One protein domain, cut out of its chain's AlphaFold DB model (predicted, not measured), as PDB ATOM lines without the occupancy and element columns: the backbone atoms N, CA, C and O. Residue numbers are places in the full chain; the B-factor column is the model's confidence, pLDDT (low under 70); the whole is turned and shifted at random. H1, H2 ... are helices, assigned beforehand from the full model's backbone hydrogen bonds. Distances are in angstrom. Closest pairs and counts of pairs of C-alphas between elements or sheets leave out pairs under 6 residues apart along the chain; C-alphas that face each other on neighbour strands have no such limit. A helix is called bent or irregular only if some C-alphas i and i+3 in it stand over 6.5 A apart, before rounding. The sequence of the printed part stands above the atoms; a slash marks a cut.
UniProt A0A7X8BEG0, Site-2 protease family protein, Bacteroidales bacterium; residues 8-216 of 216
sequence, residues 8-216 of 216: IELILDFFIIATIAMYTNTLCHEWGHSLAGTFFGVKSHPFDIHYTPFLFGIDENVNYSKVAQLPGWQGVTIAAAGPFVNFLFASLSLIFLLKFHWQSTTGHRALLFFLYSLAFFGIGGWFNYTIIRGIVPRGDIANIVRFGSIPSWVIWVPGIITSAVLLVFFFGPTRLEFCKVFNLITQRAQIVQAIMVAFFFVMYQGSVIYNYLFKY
ATOM      1  N   ILE A   8       3.304  47.879 -11.766       80.69
ATOM      2  CA  ILE A   8       3.765  46.590 -11.230       80.69
ATOM      3  C   ILE A   8       3.341  46.439  -9.765       80.69
ATOM      4  O   ILE A   8       2.837  45.388  -9.389       80.69
ATOM      5  N   GLU A   9       3.496  47.497  -8.964       79.81
ATOM      6  CA  GLU A   9       3.067  47.519  -7.561       79.81
ATOM      7  C   GLU A   9       1.552  47.326  -7.465       79.81
ATOM      8  O   GLU A   9       1.111  46.424  -6.776       79.81
ATOM      9  N   LEU A  10       0.760  48.053  -8.264       80.81
ATOM     10  CA  LEU A  10      -0.700  47.885  -8.309       80.81
ATOM     11  C   LEU A  10      -1.137  46.451  -8.643       80.81
ATOM     12  O   LEU A  10      -2.111  45.962  -8.077       80.81
ATOM     13  N   ILE A  11      -0.444  45.783  -9.567       82.88
ATOM     14  CA  ILE A  11      -0.751  44.398  -9.947       82.88
ATOM     15  C   ILE A  11      -0.365  43.431  -8.821       82.88
ATOM     16  O   ILE A  11      -1.153  42.556  -8.469       82.88
ATOM     17  N   LEU A  12       0.832  43.577  -8.247       82.69
ATOM     18  CA  LEU A  12       1.289  42.722  -7.148       82.69
ATOM     19  C   LEU A  12       0.428  42.909  -5.897       82.69
ATOM     20  O   LEU A  12       0.001  41.921  -5.302       82.69
ATOM     21  N   ASP A  13       0.116  44.152  -5.541       83.25
ATOM     22  CA  ASP A  13      -0.767  44.495  -4.432       83.25
ATOM     23  C   ASP A  13      -2.160  43.896  -4.648       83.25
ATOM     24  O   ASP A  13      -2.742  43.323  -3.727       83.25
ATOM     25  N   PHE A  14      -2.675  43.934  -5.879       84.50
ATOM     26  CA  PHE A  14      -3.947  43.298  -6.202       84.50
ATOM     27  C   PHE A  14      -3.937  41.789  -5.918       84.50
ATOM     28  O   PHE A  14      -4.859  41.288  -5.283       84.50
ATOM     29  N   PHE A  15      -2.906  41.050  -6.330       85.69
ATOM     30  CA  PHE A  15      -2.880  39.600  -6.105       85.69
ATOM     31  C   PHE A  15      -2.502  39.207  -4.679       85.69
ATOM     32  O   PHE A  15      -3.032  38.231  -4.154       85.69
ATOM     33  N   ILE A  16      -1.590  39.936  -4.043       91.56
ATOM     34  CA  ILE A  16      -1.041  39.566  -2.738       91.56
ATOM     35  C   ILE A  16      -1.828  40.260  -1.630       91.56
ATOM     36  O   ILE A  16      -2.438  39.599  -0.793       91.56
ATOM     37  N   ILE A  17      -1.850  41.593  -1.635       93.75
ATOM     38  CA  ILE A  17      -2.436  42.381  -0.550       93.75
ATOM     39  C   ILE A  17      -3.957  42.225  -0.517       93.75
ATOM     40  O   ILE A  17      -4.510  42.042   0.568       93.75
ATOM     41  N   ALA A  18      -4.640  42.230  -1.668       92.75
ATOM     42  CA  ALA A  18      -6.087  42.007  -1.669       92.75
ATOM     43  C   ALA A  18      -6.440  40.599  -1.165       92.75
ATOM     44  O   ALA A  18      -7.373  40.454  -0.380       92.75
ATOM     45  N   THR A  19      -5.662  39.574  -1.532       91.62
ATOM     46  CA  THR A  19      -5.855  38.204  -1.022       91.62
ATOM     47  C   THR A  19      -5.650  38.133   0.491       91.62
ATOM     48  O   THR A  19      -6.467  37.539   1.192       91.62
ATOM     49  N   ILE A  20      -4.609  38.783   1.023       94.06
ATOM     50  CA  ILE A  20      -4.379  38.858   2.474       94.06
ATOM     51  C   ILE A  20      -5.543  39.573   3.173       94.06
ATOM     52  O   ILE A  20      -6.017  39.103   4.208       94.06
ATOM     53  N   ALA A  21      -6.029  40.684   2.615       96.12
ATOM     54  CA  ALA A  21      -7.166  41.421   3.158       96.12
ATOM     55  C   ALA A  21      -8.455  40.585   3.140       96.12
ATOM     56  O   ALA A  21      -9.183  40.566   4.132       96.12
ATOM     57  N   MET A  22      -8.704  39.844   2.057       93.62
ATOM     58  CA  MET A  22      -9.825  38.911   1.946       93.62
ATOM     59  C   MET A  22      -9.762  37.843   3.039       93.62
ATOM     60  O   MET A  22     -10.727  37.663   3.776       93.62
ATOM     61  N   TYR A  23      -8.619  37.165   3.183       92.56
ATOM     62  CA  TYR A  23      -8.444  36.130   4.200       92.56
ATOM     63  C   TYR A  23      -8.527  36.681   5.616       92.56
ATOM     64  O   TYR A  23      -9.120  36.036   6.472       92.56
ATOM     65  N   THR A  24      -8.000  37.880   5.858       95.19
ATOM     66  CA  THR A  24      -8.128  38.552   7.156       95.19
ATOM     67  C   THR A  24      -9.594  38.828   7.469       95.19
ATOM     68  O   THR A  24     -10.051  38.508   8.561       95.19
ATOM     69  N   ASN A  25     -10.356  39.357   6.509       95.44
ATOM     70  CA  ASN A  25     -11.779  39.606   6.696       95.44
ATOM     71  C   ASN A  25     -12.551  38.312   7.001       95.44
ATOM     72  O   ASN A  25     -13.263  38.250   7.998       95.44
ATOM     73  N   THR A  26     -12.378  37.271   6.180       92.50
ATOM     74  CA  THR A  26     -13.071  35.985   6.359       92.50
ATOM     75  C   THR A  26     -12.674  35.295   7.663       92.50
ATOM     76  O   THR A  26     -13.530  34.834   8.404       92.50
ATOM     77  N   LEU A  27     -11.386  35.249   7.997       93.19
ATOM     78  CA  LEU A  27     -10.935  34.584   9.216       93.19
ATOM     79  C   LEU A  27     -11.424  35.311  10.473       93.19
ATOM     80  O   LEU A  27     -11.886  34.678  11.418       93.19
ATOM     81  N   CYS A  28     -11.355  36.644  10.484       95.44
ATOM     82  CA  CYS A  28     -11.849  37.419  11.616       95.44
ATOM     83  C   CYS A  28     -13.377  37.361  11.744       95.44
ATOM     84  O   CYS A  28     -13.877  37.473  12.860       95.44
ATOM     85  N   HIS A  29     -14.109  37.158  10.645       95.56
ATOM     86  CA  HIS A  29     -15.545  36.880  10.674       95.56
ATOM     87  C   HIS A  29     -15.839  35.604  11.478       95.56
ATOM     88  O   HIS A  29     -16.569  35.664  12.468       95.56
ATOM     89  N   GLU A  30     -15.176  34.491  11.148       93.88
ATOM     90  CA  GLU A  30     -15.344  33.228  11.885       93.88
ATOM     91  C   GLU A  30     -14.848  33.319  13.333       93.88
ATOM     92  O   GLU A  30     -15.472  32.799  14.263       93.88
ATOM     93  N   TRP A  31     -13.747  34.042  13.569       94.75
ATOM     94  CA  TRP A  31     -13.305  34.342  14.931       94.75
ATOM     95  C   TRP A  31     -14.326  35.169  15.703       94.75
ATOM     96  O   TRP A  31     -14.459  34.956  16.904       94.75
ATOM     97  N   GLY A  32     -15.074  36.059  15.050       96.38
ATOM     98  CA  GLY A  32     -16.171  36.797  15.668       96.38
ATOM     99  C   GLY A  32     -17.207  35.854  16.277       96.38
ATOM    100  O   GLY A  32     -17.489  35.940  17.476       96.38
ATOM    101  N   HIS A  33     -17.719  34.910  15.484       95.62
ATOM    102  CA  HIS A  33     -18.664  33.895  15.965       95.62
ATOM    103  C   HIS A  33     -18.076  33.045  17.087       95.62
ATOM    104  O   HIS A  33     -18.699  32.856  18.132       95.62
ATOM    105  N   SER A  34     -16.852  32.563  16.887       93.88
ATOM    106  CA  SER A  34     -16.171  31.681  17.827       93.88
ATOM    107  C   SER A  34     -15.884  32.361  19.171       93.88
ATOM    108  O   SER A  34     -16.138  31.775  20.223       93.88
ATOM    109  N   LEU A  35     -15.443  33.625  19.163       95.12
ATOM    110  CA  LEU A  35     -15.242  34.440  20.365       95.12
ATOM    111  C   LEU A  35     -16.552  34.645  21.128       95.12
ATOM    112  O   LEU A  35     -16.583  34.451  22.344       95.12
ATOM    113  N   ALA A  36     -17.637  34.989  20.429       96.00
ATOM    114  CA  ALA A  36     -18.950  35.127  21.052       96.00
ATOM    115  C   ALA A  36     -19.435  33.789  21.639       96.00
ATOM    116  O   ALA A  36     -19.909  33.738  22.774       96.00
ATOM    117  N   GLY A  37     -19.255  32.687  20.905       93.81
ATOM    118  CA  GLY A  37     -19.583  31.340  21.365       93.81
ATOM    119  C   GLY A  37     -18.799  30.931  22.614       93.81
ATOM    120  O   GLY A  37     -19.373  30.329  23.523       93.81
ATOM    121  N   THR A  38     -17.516  31.289  22.705       93.75
ATOM    122  CA  THR A  38     -16.719  31.065  23.917       93.75
ATOM    123  C   THR A  38     -17.189  31.925  25.078       93.75
ATOM    124  O   THR A  38     -17.337  31.413  26.186       93.75
ATOM    125  N   PHE A  39     -17.478  33.204  24.837       95.62
ATOM    126  CA  PHE A  39     -17.955  34.110  25.881       95.62
ATOM    127  C   PHE A  39     -19.252  33.612  26.542       95.62
ATOM    128  O   PHE A  39     -19.394  33.699  27.759       95.62
ATOM    129  N   PHE A  40     -20.166  33.022  25.766       94.88
ATOM    130  CA  PHE A  40     -21.407  32.430  26.282       94.88
ATOM    131  C   PHE A  40     -21.289  30.947  26.680       94.88
ATOM    132  O   PHE A  40     -22.298  30.303  26.956       94.88
ATOM    133  N   GLY A  41     -20.079  30.378  26.710       92.00
ATOM    134  CA  GLY A  41     -19.836  29.008  27.176       92.00
ATOM    135  C   GLY A  41     -20.307  27.898  26.228       92.00
ATOM    136  O   GLY A  41     -20.337  26.729  26.610       92.00
ATOM    137  N   VAL A  42     -20.656  28.228  24.982       91.31
ATOM    138  CA  VAL A  42     -21.033  27.247  23.945       91.31
ATOM    139  C   VAL A  42     -19.804  26.520  23.403       91.31
ATOM    140  O   VAL A  42     -19.895  25.364  22.975       91.31
ATOM    141  N   LYS A  43     -18.652  27.195  23.448       89.75
ATOM    142  CA  LYS A  43     -17.379  26.727  22.911       89.75
ATOM    143  C   LYS A  43     -16.253  26.896  23.927       89.75
ATOM    144  O   LYS A  43     -16.192  27.902  24.620       89.75
ATOM    145  N   SER A  44     -15.339  25.931  23.999       88.12
ATOM    146  CA  SER A  44     -14.238  25.948  24.972       88.12
ATOM    147  C   SER A  44     -13.128  26.938  24.615       88.12
ATOM    148  O   SER A  44     -12.583  27.576  25.510       88.12
ATOM    149  N   HIS A  45     -12.788  27.075  23.328       88.94
ATOM    150  CA  HIS A  45     -11.664  27.898  22.882       88.94
ATOM    151  C   HIS A  45     -12.007  28.692  21.611       88.94
ATOM    152  O   HIS A  45     -12.478  28.101  20.638       88.94
ATOM    153  N   PRO A  46     -11.707  30.004  21.542       85.19
ATOM    154  CA  PRO A  46     -12.120  30.841  20.415       85.19
ATOM    155  C   PRO A  46     -11.327  30.584  19.125       85.19
ATOM    156  O   PRO A  46     -11.742  31.003  18.049       85.19
ATOM    157  N   PHE A  47     -10.201  29.876  19.208       88.06
ATOM    158  CA  PHE A  47      -9.346  29.556  18.059       88.06
ATOM    159  C   PHE A  47      -9.547  28.141  17.516       88.06
ATOM    160  O   PHE A  47      -8.884  27.771  16.549       88.06
ATOM    161  N   ASP A  48     -10.460  27.369  18.113       86.50
ATOM    162  CA  ASP A  48     -10.822  26.017  17.671       86.50
ATOM    163  C   ASP A  48     -11.716  26.068  16.417       86.50
ATOM    164  O   ASP A  48     -12.880  25.686  16.423       86.50
ATOM    165  N   ILE A  49     -11.201  26.696  15.366       86.00
ATOM    166  CA  ILE A  49     -11.850  26.908  14.072       86.00
ATOM    167  C   ILE A  49     -11.517  25.724  13.170       86.00
ATOM    168  O   ILE A  49     -10.393  25.216  13.194       86.00
ATOM    169  N   HIS A  50     -12.462  25.307  12.334       83.44
ATOM    170  CA  HIS A  50     -12.172  24.320  11.306       83.44
ATOM    171  C   HIS A  50     -11.545  25.019  10.094       83.44
ATOM    172  O   HIS A  50     -12.224  25.693   9.321       83.44
ATOM    173  N   TYR A  51     -10.226  24.888   9.945       82.50
ATOM    174  CA  TYR A  51      -9.469  25.502   8.854       82.50
ATOM    175  C   TYR A  51      -9.432  24.588   7.628       82.50
ATOM    176  O   TYR A  51      -8.984  23.445   7.712       82.50
ATOM    177  N   THR A  52      -9.819  25.111   6.466       75.81
ATOM    178  CA  THR A  52      -9.670  24.415   5.180       75.81
ATOM    179  C   THR A  52      -8.532  25.012   4.341       75.81
ATOM    180  O   THR A  52      -8.167  26.182   4.519       75.81
ATOM    181  N   PRO A  53      -7.949  24.244   3.397       70.00
ATOM    182  CA  PRO A  53      -6.986  24.785   2.442       70.00
ATOM    183  C   PRO A  53      -7.569  25.988   1.691       70.00
ATOM    184  O   PRO A  53      -8.693  25.932   1.193       70.00
ATOM    185  N   PHE A  54      -6.798  27.077   1.612       64.44
ATOM    186  CA  PHE A  54      -7.213  28.351   1.002       64.44
ATOM    187  C   PHE A  54      -8.465  28.995   1.630       64.44
ATOM    188  O   PHE A  54      -9.075  29.873   1.025       64.44
ATOM    189  N   LEU A  55      -8.849  28.573   2.842       66.44
ATOM    190  CA  LEU A  55     -10.014  29.065   3.588       66.44
ATOM    191  C   LEU A  55     -11.358  28.913   2.844       66.44
ATOM    192  O   LEU A  55     -12.341  29.571   3.186       66.44
ATOM    193  N   PHE A  56     -11.436  28.032   1.839       61.84
ATOM    194  CA  PHE A  56     -12.699  27.688   1.187       61.84
ATOM    195  C   PHE A  56     -13.495  26.743   2.095       61.84
ATOM    196  O   PHE A  56     -13.240  25.540   2.116       61.84
ATOM    197  N   GLY A  57     -14.424  27.283   2.885       65.31
ATOM    198  CA  GLY A  57     -15.209  26.502   3.853       65.31
ATOM    199  C   GLY A  57     -14.602  26.450   5.253       65.31
ATOM    200  O   GLY A  57     -14.760  25.444   5.942       65.31
ATOM    201  N   ILE A  58     -13.888  27.509   5.646       77.31
ATOM    202  CA  ILE A  58     -13.598  27.755   7.058       77.31
ATOM    203  C   ILE A  58     -14.919  27.850   7.837       77.31
ATOM    204  O   ILE A  58     -15.887  28.402   7.321       77.31
ATOM    205  N   ASP A  59     -14.951  27.274   9.034       78.12
ATOM    206  CA  ASP A  59     -16.160  27.189   9.857       78.12
ATOM    207  C   ASP A  59     -15.814  27.490  11.316       78.12
ATOM    208  O   ASP A  59     -14.807  27.011  11.857       78.12
ATOM    209  N   GLU A  60     -16.650  28.300  11.958       78.94
ATOM    210  CA  GLU A  60     -16.486  28.744  13.331       78.94
ATOM    211  C   GLU A  60     -16.574  27.609  14.360       78.94
ATOM    212  O   GLU A  60     -16.301  27.850  15.535       78.94
ATOM    213  N   ASN A  61     -16.960  26.394  13.963       84.06
ATOM    214  CA  ASN A  61     -17.136  25.200  14.788       84.06
ATOM    215  C   ASN A  61     -18.004  25.463  16.037       84.06
ATOM    216  O   ASN A  61     -17.722  25.002  17.148       84.06
ATOM    217  N   VAL A  62     -19.045  26.285  15.881       80.38
ATOM    218  CA  VAL A  62     -20.008  26.602  16.942       80.38
ATOM    219  C   VAL A  62     -21.154  25.595  16.902       80.38
ATOM    220  O   VAL A  62     -21.816  25.390  15.889       80.38
ATOM    221  N   ASN A  63     -21.450  24.980  18.049       86.25
ATOM    222  CA  ASN A  63     -22.569  24.050  18.155       86.25
ATOM    223  C   ASN A  63     -23.901  24.806  18.296       86.25
ATOM    224  O   ASN A  63     -24.356  25.091  19.408       86.25
ATOM    225  N   TYR A  64     -24.560  25.090  17.173       84.50
ATOM    226  CA  TYR A  64     -25.845  25.800  17.157       84.50
ATOM    227  C   TYR A  64     -26.993  25.063  17.864       84.50
ATOM    228  O   TYR A  64     -27.949  25.708  18.299       84.50
ATOM    229  N   SER A  65     -26.900  23.745  18.064       87.75
ATOM    230  CA  SER A  65     -27.867  23.005  18.888       87.75
ATOM    231  C   SER A  65     -27.762  23.391  20.365       87.75
ATOM    232  O   SER A  65     -28.782  23.475  21.044       87.75
ATOM    233  N   LYS A  66     -26.548  23.680  20.856       88.19
ATOM    234  CA  LYS A  66     -26.340  24.261  22.191       88.19
ATOM    235  C   LYS A  66     -26.751  25.732  22.236       88.19
ATOM    236  O   LYS A  66     -27.377  26.145  23.204       88.19
ATOM    237  N   VAL A  67     -26.469  26.506  21.181       90.19
ATOM    238  CA  VAL A  67     -26.915  27.914  21.087       90.19
ATOM    239  C   VAL A  67     -28.436  28.022  21.212       90.19
ATOM    240  O   VAL A  67     -28.932  28.911  21.892       90.19
ATOM    241  N   ALA A  68     -29.185  27.086  20.624       89.56
ATOM    242  CA  ALA A  68     -30.645  27.066  20.698       89.56
ATOM    243  C   ALA A  68     -31.216  26.856  22.114       89.56
ATOM    244  O   ALA A  68     -32.409  27.068  22.314       89.56
ATOM    245  N   GLN A  69     -30.391  26.440  23.080       92.00
ATOM    246  CA  GLN A  69     -30.777  26.292  24.487       92.00
ATOM    247  C   GLN A  69     -30.511  27.568  25.306       92.00
ATOM    248  O   GLN A  69     -30.947  27.661  26.451       92.00
ATOM    249  N   LEU A  70     -29.794  28.543  24.737       92.50
ATOM    250  CA  LEU A  70     -29.497  29.819  25.379       92.50
ATOM    251  C   LEU A  70     -30.652  30.821  25.230       92.50
ATOM    252  O   LEU A  70     -31.480  30.697  24.323       92.50
ATOM    253  N   PRO A  71     -30.689  31.877  26.067       95.31
ATOM    254  CA  PRO A  71     -31.527  33.044  25.818       95.31
ATOM    255  C   PRO A  71     -31.343  33.584  24.391       95.31
ATOM    256  O   PRO A  71     -30.217  33.769  23.930       95.31
ATOM    257  N   GLY A  72     -32.448  33.900  23.709       94.56
ATOM    258  CA  GLY A  72     -32.441  34.254  22.281       94.56
ATOM    259  C   GLY A  72     -31.475  35.386  21.908       94.56
ATOM    260  O   GLY A  72     -30.802  35.306  20.885       94.56
ATOM    261  N   TRP A  73     -31.310  36.394  22.769       95.75
ATOM    262  CA  TRP A  73     -30.363  37.494  22.539       95.75
ATOM    263  C   TRP A  73     -28.896  37.031  22.482       95.75
ATOM    264  O   TRP A  73     -28.103  37.623  21.749       95.75
ATOM    265  N   GLN A  74     -28.525  35.965  23.201       97.06
ATOM    266  CA  GLN A  74     -27.183  35.377  23.130       97.06
ATOM    267  C   GLN A  74     -26.988  34.672  21.790       97.06
ATOM    268  O   GLN A  74     -25.973  34.883  21.132       97.06
ATOM    269  N   GLY A  75     -27.993  33.916  21.335       95.62
ATOM    270  CA  GLY A  75     -27.980  33.306  20.005       95.62
ATOM    271  C   GLY A  75     -27.892  34.341  18.883       95.62
ATOM    272  O   GLY A  75     -27.091  34.178  17.963       95.62
ATOM    273  N   VAL A  76     -28.632  35.448  18.999       96.81
ATOM    274  CA  VAL A  76     -28.515  36.596  18.087       96.81
ATOM    275  C   VAL A  76     -27.111  37.188  18.127       96.81
ATOM    276  O   VAL A  76     -26.545  37.450  17.075       96.81
ATOM    277  N   THR A  77     -26.529  37.375  19.313       97.25
ATOM    278  CA  THR A  77     -25.186  37.956  19.455       97.25
ATOM    279  C   THR A  77     -24.124  37.074  18.802       97.25
ATOM    280  O   THR A  77     -23.286  37.583  18.063       97.25
ATOM    281  N   ILE A  78     -24.186  35.755  19.019       96.38
ATOM    282  CA  ILE A  78     -23.269  34.794  18.390       96.38
ATOM    283  C   ILE A  78     -23.415  34.845  16.871       96.38
ATOM    284  O   ILE A  78     -22.419  35.003  16.172       96.38
ATOM    285  N   ALA A  79     -24.645  34.777  16.357       96.00
ATOM    286  CA  ALA A  79     -24.905  34.801  14.921       96.00
ATOM    287  C   ALA A  79     -24.594  36.162  14.269       96.00
ATOM    288  O   ALA A  79     -24.238  36.220  13.103       96.00
ATOM    289  N   ALA A  80     -24.692  37.274  14.995       97.25
ATOM    290  CA  ALA A  80     -24.377  38.600  14.466       97.25
ATOM    291  C   ALA A  80     -22.879  38.933  14.508       97.25
ATOM    292  O   ALA A  80     -22.459  39.871  13.831       97.25
ATOM    293  N   ALA A  81     -22.073  38.197  15.279       97.56
ATOM    294  CA  ALA A  81     -20.681  38.549  15.536       97.56
ATOM    295  C   ALA A  81     -19.818  38.585  14.264       97.56
ATOM    296  O   ALA A  81     -19.119  39.573  14.042       97.56
ATOM    297  N   GLY A  82     -19.902  37.578  13.389       96.50
ATOM    298  CA  GLY A  82     -19.184  37.586  12.113       96.50
ATOM    299  C   GLY A  82     -19.598  38.743  11.194       96.50
ATOM    300  O   GLY A  82     -18.741  39.538  10.786       96.50
ATOM    301  N   PRO A  83     -20.895  38.919  10.866       97.44
ATOM    302  CA  PRO A  83     -21.349  40.055  10.064       97.44
ATOM    303  C   PRO A  83     -20.953  41.409  10.668       97.44
ATOM    304  O   PRO A  83     -20.585  42.330   9.937       97.44
ATOM    305  N   PHE A  84     -20.964  41.524  11.996       98.12
ATOM    306  CA  PHE A  84     -20.514  42.721  12.695       98.12
ATOM    307  C   PHE A  84     -19.014  42.989  12.505       98.12
ATOM    308  O   PHE A  84     -18.632  44.144  12.312       98.12
ATOM    309  N   VAL A  85     -18.160  41.959  12.471       98.25
ATOM    310  CA  VAL A  85     -16.731  42.120  12.139       98.25
ATOM    311  C   VAL A  85     -16.548  42.698  10.733       98.25
ATOM    312  O   VAL A  85     -15.762  43.631  10.569       98.25
ATOM    313  N   ASN A  86     -17.321  42.239   9.740       98.19
ATOM    314  CA  ASN A  86     -17.284  42.813   8.385       98.19
ATOM    315  C   ASN A  86     -17.610  44.318   8.405       98.19
ATOM    316  O   ASN A  86     -16.914  45.125   7.784       98.19
ATOM    317  N   PHE A  87     -18.651  44.707   9.150       98.50
ATOM    318  CA  PHE A  87     -19.038  46.109   9.316       98.50
ATOM    319  C   PHE A  87     -17.963  46.939  10.029       98.50
ATOM    320  O   PHE A  87     -17.670  48.068   9.620       98.50
ATOM    321  N   LEU A  88     -17.355  46.381  11.077       98.44
ATOM    322  CA  LEU A  88     -16.281  47.023  11.825       98.44
ATOM    323  C   LEU A  88     -15.060  47.258  10.929       98.44
ATOM    324  O   LEU A  88     -14.539  48.370  10.888       98.44
ATOM    325  N   PHE A  89     -14.639  46.246  10.170       98.38
ATOM    326  CA  PHE A  89     -13.526  46.353   9.228       98.38
ATOM    327  C   PHE A  89     -13.805  47.343   8.104       98.38
ATOM    328  O   PHE A  89     -12.933  48.161   7.807       98.38
ATOM    329  N   ALA A  90     -15.015  47.349   7.541       98.38
ATOM    330  CA  ALA A  90     -15.429  48.372   6.587       98.38
ATOM    331  C   ALA A  90     -15.293  49.781   7.182       98.38
ATOM    332  O   ALA A  90     -14.608  50.639   6.625       98.38
ATOM    333  N   SER A  91     -15.899  50.005   8.349       98.44
ATOM    334  CA  SER A  91     -15.971  51.322   8.983       98.44
ATOM    335  C   SER A  91     -14.597  51.835   9.413       98.44
ATOM    336  O   SER A  91     -14.224  52.957   9.073       98.44
ATOM    337  N   LEU A  92     -13.812  51.016  10.122       98.38
ATOM    338  CA  LEU A  92     -12.476  51.400  10.583       98.38
ATOM    339  C   LEU A  92     -11.524  51.646   9.412       98.38
ATOM    340  O   LEU A  92     -10.776  52.622   9.439       98.38
ATOM    341  N   SER A  93     -11.591  50.819   8.364       98.44
ATOM    342  CA  SER A  93     -10.761  51.014   7.174       98.44
ATOM    343  C   SER A  93     -11.100  52.324   6.470       98.44
ATOM    344  O   SER A  93     -10.193  53.093   6.165       98.44
ATOM    345  N   LEU A  94     -12.387  52.641   6.279       98.38
ATOM    346  CA  LEU A  94     -12.806  53.926   5.709       98.38
ATOM    347  C   LEU A  94     -12.352  55.110   6.573       98.38
ATOM    348  O   LEU A  94     -11.809  56.079   6.042       98.38
ATOM    349  N   ILE A  95     -12.511  55.025   7.899       98.12
ATOM    350  CA  ILE A  95     -12.057  56.068   8.831       98.12
ATOM    351  C   ILE A  95     -10.547  56.282   8.700       98.12
ATOM    352  O   ILE A  95     -10.103  57.420   8.583       98.12
ATOM    353  N   PHE A  96      -9.747  55.216   8.699       97.81
ATOM    354  CA  PHE A  96      -8.293  55.325   8.583       97.81
ATOM    355  C   PHE A  96      -7.861  55.866   7.224       97.81
ATOM    356  O   PHE A  96      -7.004  56.748   7.170       97.81
ATOM    357  N   LEU A  97      -8.492  55.412   6.140       97.25
ATOM    358  CA  LEU A  97      -8.223  55.910   4.794       97.25
ATOM    359  C   LEU A  97      -8.480  57.419   4.679       97.25
ATOM    360  O   LEU A  97      -7.718  58.098   4.001       97.25
ATOM    361  N   LEU A  98      -9.500  57.944   5.361       96.75
ATOM    362  CA  LEU A  98      -9.860  59.365   5.311       96.75
ATOM    363  C   LEU A  98      -9.128  60.236   6.342       96.75
ATOM    364  O   LEU A  98      -8.949  61.429   6.115       96.75
ATOM    365  N   LYS A  99      -8.736  59.673   7.490       96.50
ATOM    366  CA  LYS A  99      -8.156  60.434   8.607       96.50
ATOM    367  C   LYS A  99      -6.641  60.584   8.510       96.50
ATOM    368  O   LYS A  99      -6.103  61.585   8.981       96.50
ATOM    369  N   PHE A 100      -5.945  59.588   7.965       94.44
ATOM    370  CA  PHE A 100      -4.488  59.615   7.890       94.44
ATOM    371  C   PHE A 100      -3.988  60.315   6.632       94.44
ATOM    372  O   PHE A 100      -4.617  60.292   5.578       94.44
ATOM    373  N   HIS A 101      -2.815  60.938   6.753       92.50
ATOM    374  CA  HIS A 101      -2.172  61.606   5.635       92.50
ATOM    375  C   HIS A 101      -1.251  60.628   4.904       92.50
ATOM    376  O   HIS A 101      -0.197  60.240   5.409       92.50
ATOM    377  N   TRP A 102      -1.636  60.241   3.695       93.81
ATOM    378  CA  TRP A 102      -0.945  59.203   2.942       93.81
ATOM    379  C   TRP A 102       0.146  59.777   2.042       93.81
ATOM    380  O   TRP A 102      -0.101  60.611   1.169       93.81
ATOM    381  N   GLN A 103       1.376  59.317   2.246       91.06
ATOM    382  CA  GLN A 103       2.509  59.655   1.389       91.06
ATOM    383  C   GLN A 103       2.668  58.611   0.280       91.06
ATOM    384  O   GLN A 103       2.378  57.436   0.482       91.06
ATOM    385  N   SER A 104       3.212  58.998  -0.877       88.00
ATOM    386  CA  SER A 104       3.531  58.042  -1.950       88.00
ATOM    387  C   SER A 104       4.877  57.342  -1.697       88.00
ATOM    388  O   SER A 104       5.795  57.379  -2.517       88.00
ATOM    389  N   THR A 105       5.010  56.718  -0.527       90.50
ATOM    390  CA  THR A 105       6.100  55.782  -0.205       90.50
ATOM    391  C   THR A 105       5.573  54.354  -0.303       90.50
ATOM    392  O   THR A 105       4.380  54.131  -0.108       90.50
ATOM    393  N   THR A 106       6.439  53.378  -0.583       88.31
ATOM    394  CA  THR A 106       6.026  51.975  -0.785       88.31
ATOM    395  C   THR A 106       5.240  51.416   0.406       88.31
ATOM    396  O   THR A 106       4.179  50.836   0.223       88.31
ATOM    397  N   GLY A 107       5.693  51.657   1.642       89.31
ATOM    398  CA  GLY A 107       4.990  51.173   2.837       89.31
ATOM    399  C   GLY A 107       3.603  51.798   3.025       89.31
ATOM    400  O   GLY A 107       2.647  51.097   3.349       89.31
ATOM    401  N   HIS A 108       3.465  53.103   2.768       93.06
ATOM    402  CA  HIS A 108       2.166  53.777   2.845       93.06
ATOM    403  C   HIS A 108       1.219  53.308   1.740       93.06
ATOM    404  O   HIS A 108       0.035  53.143   2.007       93.06
ATOM    405  N   ARG A 109       1.726  53.066   0.524       93.00
ATOM    406  CA  ARG A 109       0.929  52.525  -0.585       93.00
ATOM    407  C   ARG A 109       0.423  51.122  -0.287       93.00
ATOM    408  O   ARG A 109      -0.777  50.903  -0.402       93.00
ATOM    409  N   ALA A 110       1.290  50.232   0.193       93.12
ATOM    410  CA  ALA A 110       0.908  48.878   0.583       93.12
ATOM    411  C   ALA A 110      -0.150  48.876   1.702       93.12
ATOM    412  O   ALA A 110      -1.170  48.197   1.591       93.12
ATOM    413  N   LEU A 111       0.040  49.678   2.760       95.62
ATOM    414  CA  LEU A 111      -0.937  49.791   3.851       95.62
ATOM    415  C   LEU A 111      -2.262  50.404   3.378       95.62
ATOM    416  O   LEU A 111      -3.331  49.915   3.743       95.62
ATOM    417  N   LEU A 112      -2.207  51.447   2.546       95.94
ATOM    418  CA  LEU A 112      -3.395  52.053   1.951       95.94
ATOM    419  C   LEU A 112      -4.148  51.028   1.102       95.94
ATOM    420  O   LEU A 112      -5.365  50.919   1.219       95.94
ATOM    421  N   PHE A 113      -3.440  50.250   0.281       96.19
ATOM    422  CA  PHE A 113      -4.033  49.204  -0.547       96.19
ATOM    423  C   PHE A 113      -4.660  48.099   0.307       96.19
ATOM    424  O   PHE A 113      -5.766  47.647   0.004       96.19
ATOM    425  N   PHE A 114      -4.000  47.704   1.399       97.38
ATOM    426  CA  PHE A 114      -4.537  46.747   2.362       97.38
ATOM    427  C   PHE A 114      -5.839  47.247   2.980       97.38
ATOM    428  O   PHE A 114      -6.841  46.547   2.901       97.38
ATOM    429  N   LEU A 115      -5.864  48.468   3.523       98.31
ATOM    430  CA  LEU A 115      -7.074  49.050   4.113       98.31
ATOM    431  C   LEU A 115      -8.177  49.254   3.070       98.31
ATOM    432  O   LEU A 115      -9.343  49.005   3.353       98.31
ATOM    433  N   TYR A 116      -7.828  49.668   1.851       97.75
ATOM    434  CA  TYR A 116      -8.790  49.813   0.758       97.75
ATOM    435  C   TYR A 116      -9.407  48.462   0.377       97.75
ATOM    436  O   TYR A 116     -10.621  48.354   0.207       97.75
ATOM    437  N   SER A 117      -8.592  47.409   0.311       97.62
ATOM    438  CA  SER A 117      -9.053  46.042   0.049       97.62
ATOM    439  C   SER A 117      -9.867  45.485   1.219       97.62
ATOM    440  O   SER A 117     -10.903  44.862   1.009       97.62
ATOM    441  N   LEU A 118      -9.454  45.748   2.458       98.31
ATOM    442  CA  LEU A 118     -10.172  45.328   3.659       98.31
ATOM    443  C   LEU A 118     -11.539  46.018   3.751       98.31
ATOM    444  O   LEU A 118     -12.533  45.360   4.045       98.31
ATOM    445  N   ALA A 119     -11.616  47.307   3.406       98.38
ATOM    446  CA  ALA A 119     -12.880  48.017   3.246       98.38
ATOM    447  C   ALA A 119     -13.743  47.369   2.158       98.38
ATOM    448  O   ALA A 119     -14.919  47.114   2.391       98.38
ATOM    449  N   PHE A 120     -13.169  47.055   0.995       97.94
ATOM    450  CA  PHE A 120     -13.885  46.405  -0.103       97.94
ATOM    451  C   PHE A 120     -14.525  45.075   0.326       97.94
ATOM    452  O   PHE A 120     -15.728  44.883   0.129       97.94
ATOM    453  N   PHE A 121     -13.757  44.178   0.954       97.31
ATOM    454  CA  PHE A 121     -14.273  42.886   1.414       97.31
ATOM    455  C   PHE A 121     -15.228  43.028   2.601       97.31
ATOM    456  O   PHE A 121     -16.264  42.370   2.610       97.31
ATOM    457  N   GLY A 122     -14.952  43.929   3.549       98.00
ATOM    458  CA  GLY A 122     -15.842  44.206   4.678       98.00
ATOM    459  C   GLY A 122     -17.199  44.758   4.232       98.00
ATOM    460  O   GLY A 122     -18.241  44.260   4.655       98.00
ATOM    461  N   ILE A 123     -17.213  45.725   3.306       98.31
ATOM    462  CA  ILE A 123     -18.447  46.260   2.706       98.31
ATOM    463  C   ILE A 123     -19.164  45.160   1.934       98.31
ATOM    464  O   ILE A 123     -20.375  45.001   2.068       98.31
ATOM    465  N   GLY A 124     -18.428  44.385   1.136       96.81
ATOM    466  CA  GLY A 124     -19.003  43.307   0.351       96.81
ATOM    467  C   GLY A 124     -19.628  42.210   1.218       96.81
ATOM    468  O   GLY A 124     -20.723  41.746   0.903       96.81
ATOM    469  N   GLY A 125     -18.981  41.842   2.324       96.00
ATOM    470  CA  GLY A 125     -19.507  40.916   3.322       96.00
ATOM    471  C   GLY A 125     -20.733  41.491   4.025       96.00
ATOM    472  O   GLY A 125     -21.777  40.849   4.059       96.00
ATOM    473  N   TRP A 126     -20.661  42.727   4.522       97.56
ATOM    474  CA  TRP A 126     -21.801  43.392   5.160       97.56
ATOM    475  C   TRP A 126     -23.020  43.484   4.236       97.56
ATOM    476  O   TRP A 126     -24.124  43.117   4.641       97.56
ATOM    477  N   PHE A 127     -22.817  43.895   2.982       96.38
ATOM    478  CA  PHE A 127     -23.847  43.921   1.942       96.38
ATOM    479  C   PHE A 127     -24.448  42.526   1.738       96.38
ATOM    480  O   PHE A 127     -25.668  42.362   1.695       96.38
ATOM    481  N   ASN A 128     -23.597  41.502   1.648       94.75
ATOM    482  CA  ASN A 128     -24.044  40.137   1.440       94.75
ATOM    483  C   ASN A 128     -24.933  39.637   2.580       94.75
ATOM    484  O   ASN A 128     -26.031  39.141   2.335       94.75
ATOM    485  N   TYR A 129     -24.468  39.794   3.815       95.12
ATOM    486  CA  TYR A 129     -25.190  39.341   4.991       95.12
ATOM    487  C   TYR A 129     -26.464  40.154   5.195       95.12
ATOM    488  O   TYR A 129     -27.549  39.593   5.276       95.12
ATOM    489  N   THR A 130     -26.386  41.477   5.210       96.06
ATOM    490  CA  THR A 130     -27.555  42.276   5.579       96.06
ATOM    491  C   THR A 130     -28.588  42.402   4.472       96.06
ATOM    492  O   THR A 130     -29.767  42.466   4.790       96.06
ATOM    493  N   ILE A 131     -28.203  42.383   3.192       94.69
ATOM    494  CA  ILE A 131     -29.138  42.582   2.075       94.69
ATOM    495  C   ILE A 131     -29.465  41.257   1.396       94.69
ATOM    496  O   ILE A 131     -30.614  40.831   1.439       94.69
ATOM    497  N   ILE A 132     -28.481  40.574   0.799       92.19
ATOM    498  CA  ILE A 132     -28.741  39.348   0.018       92.19
ATOM    499  C   ILE A 132     -29.306  38.252   0.932       92.19
ATOM    500  O   ILE A 132     -30.406  37.749   0.697       92.19
ATOM    501  N   ARG A 133     -28.590  37.931   2.016       91.50
ATOM    502  CA  ARG A 133     -29.039  36.960   3.026       91.50
ATOM    503  C   ARG A 133     -30.089  37.540   3.976       91.50
ATOM    504  O   ARG A 133     -30.707  36.781   4.704       91.50
ATOM    505  N   GLY A 134     -30.324  38.852   3.970       91.31
ATOM    506  CA  GLY A 134     -31.439  39.477   4.685       91.31
ATOM    507  C   GLY A 134     -32.777  39.287   3.979       91.31
ATOM    508  O   GLY A 134     -33.770  38.954   4.622       91.31
ATOM    509  N   ILE A 135     -32.814  39.450   2.654       91.88
ATOM    510  CA  ILE A 135     -34.021  39.231   1.845       91.88
ATOM    511  C   ILE A 135     -34.412  37.752   1.873       91.88
ATOM    512  O   ILE A 135     -35.587  37.436   2.055       91.88
ATOM    513  N   VAL A 136     -33.429  36.851   1.758       88.81
ATOM    514  CA  VAL A 136     -33.635  35.408   1.926       88.81
ATOM    515  C   VAL A 136     -32.752  34.883   3.064       88.81
ATOM    516  O   VAL A 136     -31.595  34.530   2.817       88.81
ATOM    517  N   PRO A 137     -33.283  34.824   4.306       89.19
ATOM    518  CA  PRO A 137     -32.548  34.380   5.490       89.19
ATOM    519  C   PRO A 137     -31.838  33.040   5.298       89.19
ATOM    520  O   PRO A 137     -32.475  32.011   5.076       89.19
ATOM    521  N   ARG A 138     -30.505  33.056   5.423       87.69
ATOM    522  CA  ARG A 138     -29.622  31.875   5.433       87.69
ATOM    523  C   ARG A 138     -28.411  32.103   6.340       87.69
ATOM    524  O   ARG A 138     -28.062  33.252   6.615       87.69
ATOM    525  N   GLY A 139     -27.772  31.009   6.769       89.44
ATOM    526  CA  GLY A 139     -26.604  31.034   7.658       89.44
ATOM    527  C   GLY A 139     -26.855  31.903   8.892       89.44
ATOM    528  O   GLY A 139     -27.931  31.844   9.488       89.44
ATOM    529  N   ASP A 140     -25.907  32.779   9.196       93.38
ATOM    530  CA  ASP A 140     -25.951  33.758  10.287       93.38
ATOM    531  C   ASP A 140     -27.271  34.518  10.364       93.38
ATOM    532  O   ASP A 140     -27.869  34.640  11.428       93.38
ATOM    533  N   ILE A 141     -27.785  34.990   9.230       95.06
ATOM    534  CA  ILE A 141     -29.003  35.800   9.215       95.06
ATOM    535  C   ILE A 141     -30.238  34.966   9.532       95.06
ATOM    536  O   ILE A 141     -31.126  35.437  10.242       95.06
ATOM    537  N   ALA A 142     -30.290  33.717   9.060       93.75
ATOM    538  CA  ALA A 142     -31.347  32.798   9.468       93.75
ATOM    539  C   ALA A 142     -31.299  32.545  10.978       93.75
ATOM    540  O   ALA A 142     -32.346  32.533  11.624       93.75
ATOM    541  N   ASN A 143     -30.100  32.416  11.551       94.88
ATOM    542  CA  ASN A 143     -29.919  32.268  12.991       94.88
ATOM    543  C   ASN A 143     -30.343  33.532  13.759       94.88
ATOM    544  O   ASN A 143     -31.054  33.414  14.755       94.88
ATOM    545  N   ILE A 144     -30.012  34.734  13.278       96.12
ATOM    546  CA  ILE A 144     -30.469  36.004  13.875       96.12
ATOM    547  C   ILE A 144     -32.001  36.088  13.868       96.12
ATOM    548  O   ILE A 144     -32.607  36.360  14.902       96.12
ATOM    549  N   VAL A 145     -32.635  35.824  12.721       96.19
ATOM    550  CA  VAL A 145     -34.100  35.836  12.578       96.19
ATOM    551  C   VAL A 145     -34.743  34.809  13.510       96.19
ATOM    552  O   VAL A 145     -35.685  35.135  14.231       96.19
ATOM    553  N   ARG A 146     -34.204  33.585  13.544       95.25
ATOM    554  CA  ARG A 146     -34.710  32.482  14.368       95.25
ATOM    555  C   ARG A 146     -34.592  32.773  15.862       95.25
ATOM    556  O   ARG A 146     -35.583  32.659  16.574       95.25
ATOM    557  N   PHE A 147     -33.403  33.123  16.348       95.12
ATOM    558  CA  PHE A 147     -33.170  33.335  17.781       95.12
ATOM    559  C   PHE A 147     -33.764  34.653  18.280       95.12
ATOM    560  O   PHE A 147     -34.228  34.723  19.415       95.12
ATOM    561  N   GLY A 148     -33.780  35.687  17.436       94.50
ATOM    562  CA  GLY A 148     -34.354  36.987  17.766       94.50
ATOM    563  C   GLY A 148     -35.873  37.037  17.638       94.50
ATOM    564  O   GLY A 148     -36.485  37.957  18.169       94.50
ATOM    565  N   SER A 149     -36.486  36.072  16.940       95.06
ATOM    566  CA  SER A 149     -37.908  36.119  16.564       95.06
ATOM    567  C   SER A 149     -38.288  37.442  15.881       95.06
ATOM    568  O   SER A 149     -39.381  37.969  16.082       95.06
ATOM    569  N   ILE A 150     -37.366  37.996  15.085       94.06
ATOM    570  CA  ILE A 150     -37.548  39.267  14.376       94.06
ATOM    571  C   ILE A 150     -37.804  39.024  12.888       94.06
ATOM    572  O   ILE A 150     -37.202  38.126  12.298       94.06
ATOM    573  N   PRO A 151     -38.659  39.827  12.240       95.50
ATOM    574  CA  PRO A 151     -38.856  39.714  10.805       95.50
ATOM    575  C   PRO A 151     -37.603  40.183  10.052       95.50
ATOM    576  O   PRO A 151     -36.943  41.148  10.441       95.50
ATOM    577  N   SER A 152     -37.287  39.526   8.935       94.62
ATOM    578  CA  SER A 152     -36.022  39.740   8.216       94.62
ATOM    579  C   SER A 152     -35.838  41.158   7.658       94.62
ATOM    580  O   SER A 152     -34.706  41.609   7.488       94.62
ATOM    581  N   TRP A 153     -36.925  41.906   7.431       96.31
ATOM    582  CA  TRP A 153     -36.862  43.303   6.978       96.31
ATOM    583  C   TRP A 153     -36.210  44.251   7.974       96.31
ATOM    584  O   TRP A 153     -35.605  45.238   7.558       96.31
ATOM    585  N   VAL A 154     -36.228  43.910   9.265       96.25
ATOM    586  CA  VAL A 154     -35.501  44.652  10.304       96.25
ATOM    587  C   VAL A 154     -33.985  44.562  10.091       96.25
ATOM    588  O   VAL A 154     -33.249  45.408  10.583       96.25
ATOM    589  N   ILE A 155     -33.509  43.583   9.317       96.69
ATOM    590  CA  ILE A 155     -32.096  43.415   8.968       96.69
ATOM    591  C   ILE A 155     -31.798  44.084   7.622       96.69
ATOM    592  O   ILE A 155     -30.889  44.912   7.539       96.69
ATOM    593  N   TRP A 156     -32.568  43.776   6.571       96.44
ATOM    594  CA  TRP A 156     -32.225  44.253   5.226       96.44
ATOM    595  C   TRP A 156     -32.540  45.724   4.968       96.44
ATOM    596  O   TRP A 156     -31.814  46.348   4.197       96.44
ATOM    597  N   VAL A 157     -33.526  46.330   5.640       97.31
ATOM    598  CA  VAL A 157     -33.773  47.778   5.502       97.31
ATOM    599  C   VAL A 157     -32.593  48.593   6.063       97.31
ATOM    600  O   VAL A 157     -32.016  49.383   5.310       97.31
ATOM    601  N   PRO A 158     -32.139  48.387   7.320       97.19
ATOM    602  CA  PRO A 158     -30.914  49.025   7.807       97.19
ATOM    603  C   PRO A 158     -29.668  48.609   7.019       97.19
ATOM    604  O   PRO A 158     -28.777  49.432   6.807       97.19
ATOM    605  N   GLY A 159     -29.612  47.361   6.546       97.12
ATOM    606  CA  GLY A 159     -28.549  46.853   5.680       97.12
ATOM    607  C   GLY A 159     -28.371  47.666   4.400       97.12
ATOM    608  O   GLY A 159     -27.251  48.061   4.076       97.12
ATOM    609  N   ILE A 160     -29.471  47.991   3.711       97.75
ATOM    610  CA  ILE A 160     -29.472  48.854   2.519       97.75
ATOM    611  C   ILE A 160     -28.941  50.244   2.859       97.75
ATOM    612  O   ILE A 160     -28.040  50.735   2.180       97.75
ATOM    613  N   ILE A 161     -29.465  50.865   3.919       98.19
ATOM    614  CA  ILE A 161     -29.087  52.230   4.313       98.19
ATOM    615  C   ILE A 161     -27.593  52.291   4.646       98.19
ATOM    616  O   ILE A 161     -26.858  53.114   4.099       98.19
ATOM    617  N   THR A 162     -27.124  51.395   5.512       98.06
ATOM    618  CA  THR A 162     -25.720  51.356   5.942       98.06
ATOM    619  C   THR A 162     -24.780  51.002   4.792       98.06
ATOM    620  O   THR A 162     -23.756  51.661   4.629       98.06
ATOM    621  N   SER A 163     -25.139  50.040   3.938       97.56
ATOM    622  CA  SER A 163     -24.335  49.694   2.760       97.56
ATOM    623  C   SER A 163     -24.252  50.850   1.765       97.56
ATOM    624  O   SER A 163     -23.175  51.113   1.241       97.56
ATOM    625  N   ALA A 164     -25.348  51.581   1.533       97.94
ATOM    626  CA  ALA A 164     -25.341  52.759   0.670       97.94
ATOM    627  C   ALA A 164     -24.382  53.835   1.201       97.94
ATOM    628  O   ALA A 164     -23.560  54.346   0.443       97.94
ATOM    629  N   VAL A 165     -24.425  54.122   2.508       98.31
ATOM    630  CA  VAL A 165     -23.495  55.060   3.157       98.31
ATOM    631  C   VAL A 165     -22.043  54.607   2.979       98.31
ATOM    632  O   VAL A 165     -21.210  55.390   2.522       98.31
ATOM    633  N   LEU A 166     -21.738  53.341   3.276       98.44
ATOM    634  CA  LEU A 166     -20.389  52.790   3.123       98.44
ATOM    635  C   LEU A 166     -19.894  52.874   1.672       98.44
ATOM    636  O   LEU A 166     -18.755  53.271   1.434       98.44
ATOM    637  N   LEU A 167     -20.751  52.559   0.697       97.62
ATOM    638  CA  LEU A 167     -20.425  52.629  -0.729       97.62
ATOM    639  C   LEU A 167     -20.195  54.069  -1.204       97.62
ATOM    640  O   LEU A 167     -19.281  54.294  -1.997       97.62
ATOM    641  N   VAL A 168     -20.961  55.046  -0.704       98.06
ATOM    642  CA  VAL A 168     -20.738  56.473  -1.001       98.06
ATOM    643  C   VAL A 168     -19.362  56.917  -0.512       98.06
ATOM    644  O   VAL A 168     -18.621  57.542  -1.270       98.06
ATOM    645  N   PHE A 169     -18.980  56.567   0.719       98.31
ATOM    646  CA  PHE A 169     -17.647  56.895   1.231       98.31
ATOM    647  C   PHE A 169     -16.538  56.172   0.458       98.31
ATOM    648  O   PHE A 169     -15.540  56.794   0.086       98.31
ATOM    649  N   PHE A 170     -16.740  54.890   0.158       98.25
ATOM    650  CA  PHE A 170     -15.769  54.054  -0.539       98.25
ATOM    651  C   PHE A 170     -15.500  54.531  -1.974       98.25
ATOM    652  O   PHE A 170     -14.352  54.809  -2.322       98.25
ATOM    653  N   PHE A 171     -16.542  54.688  -2.799       96.31
ATOM    654  CA  PHE A 171     -16.410  55.131  -4.195       96.31
ATOM    655  C   PHE A 171     -16.222  56.650  -4.348       96.31
ATOM    656  O   PHE A 171     -15.789  57.110  -5.412       96.31
ATOM    657  N   GLY A 172     -16.525  57.424  -3.305       95.94
ATOM    658  CA  GLY A 172     -16.330  58.869  -3.246       95.94
ATOM    659  C   GLY A 172     -14.958  59.248  -2.673       95.94
ATOM    660  O   GLY A 172     -13.944  59.052  -3.348       95.94
ATOM    661  N   PRO A 173     -14.896  59.829  -1.460       96.81
ATOM    662  CA  PRO A 173     -13.678  60.435  -0.924       96.81
ATOM    663  C   PRO A 173     -12.524  59.439  -0.737       96.81
ATOM    664  O   PRO A 173     -11.382  59.774  -1.047       96.81
ATOM    665  N   THR A 174     -12.795  58.201  -0.317       96.62
ATOM    666  CA  THR A 174     -11.743  57.194  -0.107       96.62
ATOM    667  C   THR A 174     -11.042  56.821  -1.414       96.62
ATOM    668  O   THR A 174      -9.814  56.736  -1.463       96.62
ATOM    669  N   ARG A 175     -11.804  56.655  -2.501       95.81
ATOM    670  CA  ARG A 175     -11.253  56.408  -3.839       95.81
ATOM    671  C   ARG A 175     -10.385  57.566  -4.326       95.81
ATOM    672  O   ARG A 175      -9.360  57.324  -4.955       95.81
ATOM    673  N   LEU A 176     -10.768  58.812  -4.046       94.19
ATOM    674  CA  LEU A 176      -9.977  59.978  -4.448       94.19
ATOM    675  C   LEU A 176      -8.606  60.000  -3.760       94.19
ATOM    676  O   LEU A 176      -7.599  60.211  -4.438       94.19
ATOM    677  N   GLU A 177      -8.550  59.705  -2.459       94.06
ATOM    678  CA  GLU A 177      -7.273  59.578  -1.743       94.06
ATOM    679  C   GLU A 177      -6.436  58.405  -2.274       94.06
ATOM    680  O   GLU A 177      -5.241  58.572  -2.531       94.06
ATOM    681  N   PHE A 178      -7.062  57.254  -2.557       94.69
ATOM    682  CA  PHE A 178      -6.389  56.130  -3.220       94.69
ATOM    683  C   PHE A 178      -5.764  56.568  -4.554       94.69
ATOM    684  O   PHE A 178      -4.567  56.392  -4.789       94.69
ATOM    685  N   CYS A 179      -6.550  57.199  -5.430       94.25
ATOM    686  CA  CYS A 179      -6.080  57.656  -6.732       94.25
ATOM    687  C   CYS A 179      -4.928  58.661  -6.615       94.25
ATOM    688  O   CYS A 179      -3.953  58.560  -7.357       94.25
ATOM    689  N   LYS A 180      -5.002  59.603  -5.675       92.94
ATOM    690  CA  LYS A 180      -3.956  60.605  -5.434       92.94
ATOM    691  C   LYS A 180      -2.625  59.958  -5.047       92.94
ATOM    692  O   LYS A 180      -1.590  60.290  -5.625       92.94
ATOM    693  N   VAL A 181      -2.645  59.009  -4.115       92.19
ATOM    694  CA  VAL A 181      -1.434  58.351  -3.596       92.19
ATOM    695  C   VAL A 181      -0.752  57.479  -4.658       92.19
ATOM    696  O   VAL A 181       0.482  57.442  -4.730       92.19
ATOM    697  N   PHE A 182      -1.544  56.844  -5.524       91.81
ATOM    698  CA  PHE A 182      -1.078  56.031  -6.653       91.81
ATOM    699  C   PHE A 182      -0.860  56.829  -7.953       91.81
ATOM    700  O   PHE A 182      -0.609  56.240  -9.005       91.81
ATOM    701  N   ASN A 183      -0.922  58.167  -7.898       91.19
ATOM    702  CA  ASN A 183      -0.726  59.059  -9.045       91.19
ATOM    703  C   ASN A 183      -1.703  58.790 -10.221       91.19
ATOM    704  O   ASN A 183      -1.399  59.026 -11.391       91.19
ATOM    705  N   LEU A 184      -2.914  58.322  -9.914       91.12
ATOM    706  CA  LEU A 184      -4.029  58.131 -10.846       91.12
ATOM    707  C   LEU A 184      -4.824  59.441 -10.991       91.12
ATOM    708  O   LEU A 184      -6.008  59.516 -10.673       91.12
ATOM    709  N   ILE A 185      -4.152  60.511 -11.415       88.69
ATOM    710  CA  ILE A 185      -4.720  61.873 -11.388       88.69
ATOM    711  C   ILE A 185      -5.594  62.150 -12.621       88.69
ATOM    712  O   ILE A 185      -6.520  62.954 -12.570       88.69
ATOM    713  N   THR A 186      -5.334  61.472 -13.742       90.69
ATOM    714  CA  THR A 186      -6.107  61.694 -14.971       90.69
ATOM    715  C   THR A 186      -7.527  61.145 -14.841       90.69
ATOM    716  O   THR A 186      -7.735  60.059 -14.299       90.69
ATOM    717  N   GLN A 187      -8.505  61.853 -15.414       91.19
ATOM    718  CA  GLN A 187      -9.906  61.415 -15.420       91.19
ATOM    719  C   GLN A 187     -10.054  59.999 -16.001       91.19
ATOM    720  O   GLN A 187     -10.772  59.171 -15.447       91.19
ATOM    721  N   ARG A 188      -9.310  59.685 -17.071       91.00
ATOM    722  CA  ARG A 188      -9.289  58.346 -17.671       91.00
ATOM    723  C   ARG A 188      -8.810  57.281 -16.681       91.00
ATOM    724  O   ARG A 188      -9.467  56.255 -16.557       91.00
ATOM    725  N   ALA A 189      -7.701  57.511 -15.972       89.06
ATOM    726  CA  ALA A 189      -7.184  56.554 -14.991       89.06
ATOM    727  C   ALA A 189      -8.161  56.347 -13.824       89.06
ATOM    728  O   ALA A 189      -8.381  55.215 -13.403       89.06
ATOM    729  N   GLN A 190      -8.794  57.421 -13.347       92.31
ATOM    730  CA  GLN A 190      -9.800  57.348 -12.287       92.31
ATOM    731  C   GLN A 190     -11.050  56.574 -12.710       92.31
ATOM    732  O   GLN A 190     -11.571  55.795 -11.916       92.31
ATOM    733  N   ILE A 191     -11.527  56.775 -13.943       92.44
ATOM    734  CA  ILE A 191     -12.670  56.034 -14.492       92.44
ATOM    735  C   ILE A 191     -12.319  54.554 -14.636       92.44
ATOM    736  O   ILE A 191     -13.088  53.709 -14.193       92.44
ATOM    737  N   VAL A 192     -11.150  54.232 -15.200       90.06
ATOM    738  CA  VAL A 192     -10.699  52.840 -15.344       90.06
ATOM    739  C   VAL A 192     -10.605  52.161 -13.978       90.06
ATOM    740  O   VAL A 192     -11.142  51.072 -13.810       90.06
ATOM    741  N   GLN A 193     -10.003  52.821 -12.984       92.38
ATOM    742  CA  GLN A 193      -9.918  52.286 -11.626       92.38
ATOM    743  C   GLN A 193     -11.308  52.063 -11.013       92.38
ATOM    744  O   GLN A 193     -11.557  50.996 -10.454       92.38
ATOM    745  N   ALA A 194     -12.232  53.017 -11.164       93.38
ATOM    746  CA  ALA A 194     -13.593  52.884 -10.651       93.38
ATOM    747  C   ALA A 194     -14.344  51.720 -11.315       93.38
ATOM    748  O   ALA A 194     -14.974  50.931 -10.616       93.38
ATOM    749  N   ILE A 195     -14.235  51.578 -12.641       93.88
ATOM    750  CA  ILE A 195     -14.842  50.475 -13.398       93.88
ATOM    751  C   ILE A 195     -14.260  49.137 -12.952       93.88
ATOM    752  O   ILE A 195     -15.023  48.209 -12.709       93.88
ATOM    753  N   MET A 196     -12.937  49.033 -12.806       91.12
ATOM    754  CA  MET A 196     -12.292  47.801 -12.343       91.12
ATOM    755  C   MET A 196     -12.808  47.396 -10.962       91.12
ATOM    756  O   MET A 196     -13.238  46.262 -10.778       91.12
ATOM    757  N   VAL A 197     -12.826  48.324  -9.999       93.06
ATOM    758  CA  VAL A 197     -13.300  48.035  -8.638       93.06
ATOM    759  C   VAL A 197     -14.791  47.697  -8.624       93.06
ATOM    760  O   VAL A 197     -15.185  46.739  -7.965       93.06
ATOM    761  N   ALA A 198     -15.624  48.426  -9.373       93.81
ATOM    762  CA  ALA A 198     -17.052  48.131  -9.481       93.81
ATOM    763  C   ALA A 198     -17.305  46.760 -10.125       93.81
ATOM    764  O   ALA A 198     -18.130  45.993  -9.637       93.81
ATOM    765  N   PHE A 199     -16.558  46.420 -11.176       93.94
ATOM    766  CA  PHE A 199     -16.629  45.118 -11.828       93.94
ATOM    767  C   PHE A 199     -16.248  43.991 -10.864       93.94
ATOM    768  O   PHE A 199     -17.014  43.039 -10.722       93.94
ATOM    769  N   PHE A 200     -15.139  44.123 -10.129       91.12
ATOM    770  CA  PHE A 200     -14.765  43.151  -9.099       91.12
ATOM    771  C   PHE A 200     -15.807  43.055  -7.984       91.12
ATOM    772  O   PHE A 200     -16.082  41.954  -7.514       91.12
ATOM    773  N   PHE A 201     -16.422  44.171  -7.580       92.56
ATOM    774  CA  PHE A 201     -17.492  44.157  -6.583       92.56
ATOM    775  C   PHE A 201     -18.693  43.350  -7.081       92.56
ATOM    776  O   PHE A 201     -19.176  42.465  -6.381       92.56
ATOM    777  N   VAL A 202     -19.140  43.603  -8.313       92.50
ATOM    778  CA  VAL A 202     -20.250  42.874  -8.937       92.50
ATOM    779  C   VAL A 202     -19.905  41.400  -9.129       92.50
ATOM    780  O   VAL A 202     -20.740  40.553  -8.829       92.50
ATOM    781  N   MET A 203     -18.686  41.069  -9.562       91.12
ATOM    782  CA  MET A 203     -18.225  39.679  -9.650       91.12
ATOM    783  C   MET A 203     -18.241  38.992  -8.287       91.12
ATOM    784  O   MET A 203     -18.724  37.868  -8.177       91.12
ATOM    785  N   TYR A 204     -17.742  39.663  -7.246       89.88
ATOM    786  CA  TYR A 204     -17.739  39.133  -5.890       89.88
ATOM    787  C   TYR A 204     -19.168  38.857  -5.412       89.88
ATOM    788  O   TYR A 204     -19.476  37.719  -5.057       89.88
ATOM    789  N   GLN A 205     -20.079  39.830  -5.513       90.69
ATOM    790  CA  GLN A 205     -21.487  39.632  -5.148       90.69
ATOM    791  C   GLN A 205     -22.168  38.561  -6.010       90.69
ATOM    792  O   GLN A 205     -22.879  37.704  -5.486       90.69
ATOM    793  N   GLY A 206     -21.903  38.558  -7.315       87.69
ATOM    794  CA  GLY A 206     -22.408  37.568  -8.261       87.69
ATOM    795  C   GLY A 206     -21.958  36.152  -7.916       87.69
ATOM    796  O   GLY A 206     -22.769  35.235  -7.972       87.69
ATOM    797  N   SER A 207     -20.712  35.970  -7.469       85.31
ATOM    798  CA  SER A 207     -20.218  34.672  -6.997       85.31
ATOM    799  C   SER A 207     -20.987  34.176  -5.769       85.31
ATOM    800  O   SER A 207     -21.303  32.990  -5.677       85.31
ATOM    801  N   VAL A 208     -21.365  35.077  -4.853       82.69
ATOM    802  CA  VAL A 208     -22.155  34.690  -3.684       82.69
ATOM    803  C   VAL A 208     -23.599  34.370  -4.064       82.69
ATOM    804  O   VAL A 208     -24.140  33.378  -3.582       82.69
ATOM    805  N   ILE A 209     -24.207  35.150  -4.961       85.00
ATOM    806  CA  ILE A 209     -25.548  34.865  -5.494       85.00
ATOM    807  C   ILE A 209     -25.552  33.528  -6.250       85.00
ATOM    808  O   ILE A 209     -26.459  32.722  -6.072       85.00
ATOM    809  N   TYR A 210     -24.524  33.252  -7.053       84.88
ATOM    810  CA  TYR A 210     -24.380  31.978  -7.752       84.88
ATOM    811  C   TYR A 210     -24.294  30.806  -6.769       84.88
ATOM    812  O   TYR A 210     -25.042  29.837  -6.897       84.88
ATOM    813  N   ASN A 211     -23.436  30.906  -5.748       79.00
ATOM    814  CA  ASN A 211     -23.346  29.883  -4.704       79.00
ATOM    815  C   ASN A 211     -24.691  29.691  -3.982       79.00
ATOM    816  O   ASN A 211     -25.059  28.561  -3.671       79.00
ATOM    817  N   TYR A 212     -25.440  30.775  -3.769       75.81
ATOM    818  CA  TYR A 212     -26.788  30.740  -3.204       75.81
ATOM    819  C   TYR A 212     -27.795  29.984  -4.091       75.81
ATOM    820  O   TYR A 212     -28.619  29.243  -3.553       75.81
ATOM    821  N   LEU A 213     -27.742  30.164  -5.416       78.81
ATOM    822  CA  LEU A 213     -28.693  29.568  -6.362       78.81
ATOM    823  C   LEU A 213     -28.394  28.101  -6.699       78.81
ATOM    824  O   LEU A 213     -29.329  27.361  -6.984       78.81
ATOM    825  N   PHE A 214     -27.118  27.697  -6.723       74.88
ATOM    826  CA  PHE A 214     -26.713  26.458  -7.404       74.88
ATOM    827  C   PHE A 214     -25.901  25.464  -6.571       74.88
ATOM    828  O   PHE A 214     -25.679  24.350  -7.040       74.88
ATOM    829  N   LYS A 215     -25.400  25.840  -5.388       63.09
ATOM    830  CA  LYS A 215     -24.519  24.960  -4.597       63.09
ATOM    831  C   LYS A 215     -25.164  24.340  -3.357       63.09
ATOM    832  O   LYS A 215     -24.511  23.512  -2.728       63.09
ATOM    833  N   TYR A 216     -26.405  24.716  -3.048       51.03
ATOM    834  CA  TYR A 216     -27.224  24.170  -1.959       51.03
ATOM    835  C   TYR A 216     -28.702  24.205  -2.363       51.03
ATOM    836  O   TYR A 216     -29.484  24.960  -1.737       51.03
TER     837      TYR A 216
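Overview. This is residues 8 to 216 of the 216 residues of the protein "Site-2 protease family protein" of Bacteroidales bacterium (UniProt A0A7X8BEG0). An elongated stack of helices is built round one long helix, H5, with H4b and H7a packed along it and running against it, while H2 and H8 cross it at steeper angles and stay away from each other. At the end where H5 finishes, H4a and H6 lie side by side; a long loop, residues 40 to 63, and the small helices H1 and H3 lie at the periphery. The printed part has 209 residues, with eight named helices in the order H1 to H8 and no named strand, and its class is all helix. It is compact, with a radius of gyration of the C-alphas of 18.1 A, and spans 58 by 34 by 33 A.

Arrangement. H5, residues 106 to 135, is the hub and touches five other helices. H4, residues 72 to 99, was assigned as one helix by its hydrogen bonds but is bent, with C-alphas 79 and 82 7.0 A apart; its arms H4a, residues 72 to 79, and H4b, residues 82 to 99, stand at a steep tilt of 59 degrees. H7, residues 153 to 181, likewise assigned as one helix, is bent, with C-alphas 170 and 173 6.7 A apart; its arms H7a, residues 153 to 170, and H7b, residues 173 to 181, stand at a shallow tilt of 31 degrees. H4b, H5 and H7a form an up-and-down bundle, each running against the one before it. H4b and H5 are a helical hairpin at a steep tilt of 39 degrees, with closest C-alphas Asn 86 and Gly 122, 4.2 A apart. H7a touches H5 at a shallow tilt of 23 degrees, opposite ways, closest at Thr 130 and Gly 159, 4.7 A between C-alphas. H7b touches H5, with residues 109 to 116 of H5 alone, closest at the C-alphas of Arg 109 and Val 181, 7.0 A apart. H2, residues 17 to 39, touches H5 with its residues 17 to 25 alone, at a steep tilt of 54 degrees; the closest C-alphas, of Ala 21 and Leu 118, are 5.0 A apart. H2 also touches H4b, where the C-alphas of His 29 and Gly 82 are 4.0 A apart. H8, residues 187 to 214, touches H5 with its residues 201 to 209 alone, at a steep tilt of 41 degrees, closest at the C-alphas of Gly 124 and Gln 205, 7.1 A apart. H8 and H2 are apart. H6, residues 139 to 148, touches H4a at a shallow tilt of 14 degrees, opposite ways, with the C-alphas of Gly 72 and Phe 147 4.7 A apart. H1, residues 8 to 15, and H5 are close but not clearly touching, with the C-alphas of Asp 13 and Ala 110 6.9 A apart. H3, residues 64 to 67, is close to H4a but not clearly touching, with the C-alphas of Val 67 and Gly 75 5.6 A apart. Every O i to N i+4 pair is within hydrogen-bond range in H1, H2, H4a, H4b, H6, H7b and H8, against 24 of 26 in H5 and 13 of 14 in H7a; H3 is too short for such a pair.

Along the chain. H5 is 42.1 A long, from C-alpha 106 at (6.026, 51.975, -0.785) to C-alpha 135 at (-34.021, 39.231, 1.845). H8 measures 39.6 A, H2 31.7 A, H4b 25.6 A and H7a 24.8 A. H1 begins at C-alpha 8, at (3.765, 46.590, -11.230), and H8 ends at C-alpha 214, at (-26.713, 26.458, -7.404).

Size, cuts and confidence. The two C-alphas farthest apart, of Gln 69 and Thr 186, are 58.5 A apart. The printed part has no cut. The link from H2 to H3, 24 residues, is long. Mean pLDDT of the printed part is 91.7; residues 54 to 57 and 215 to 216 are under 70.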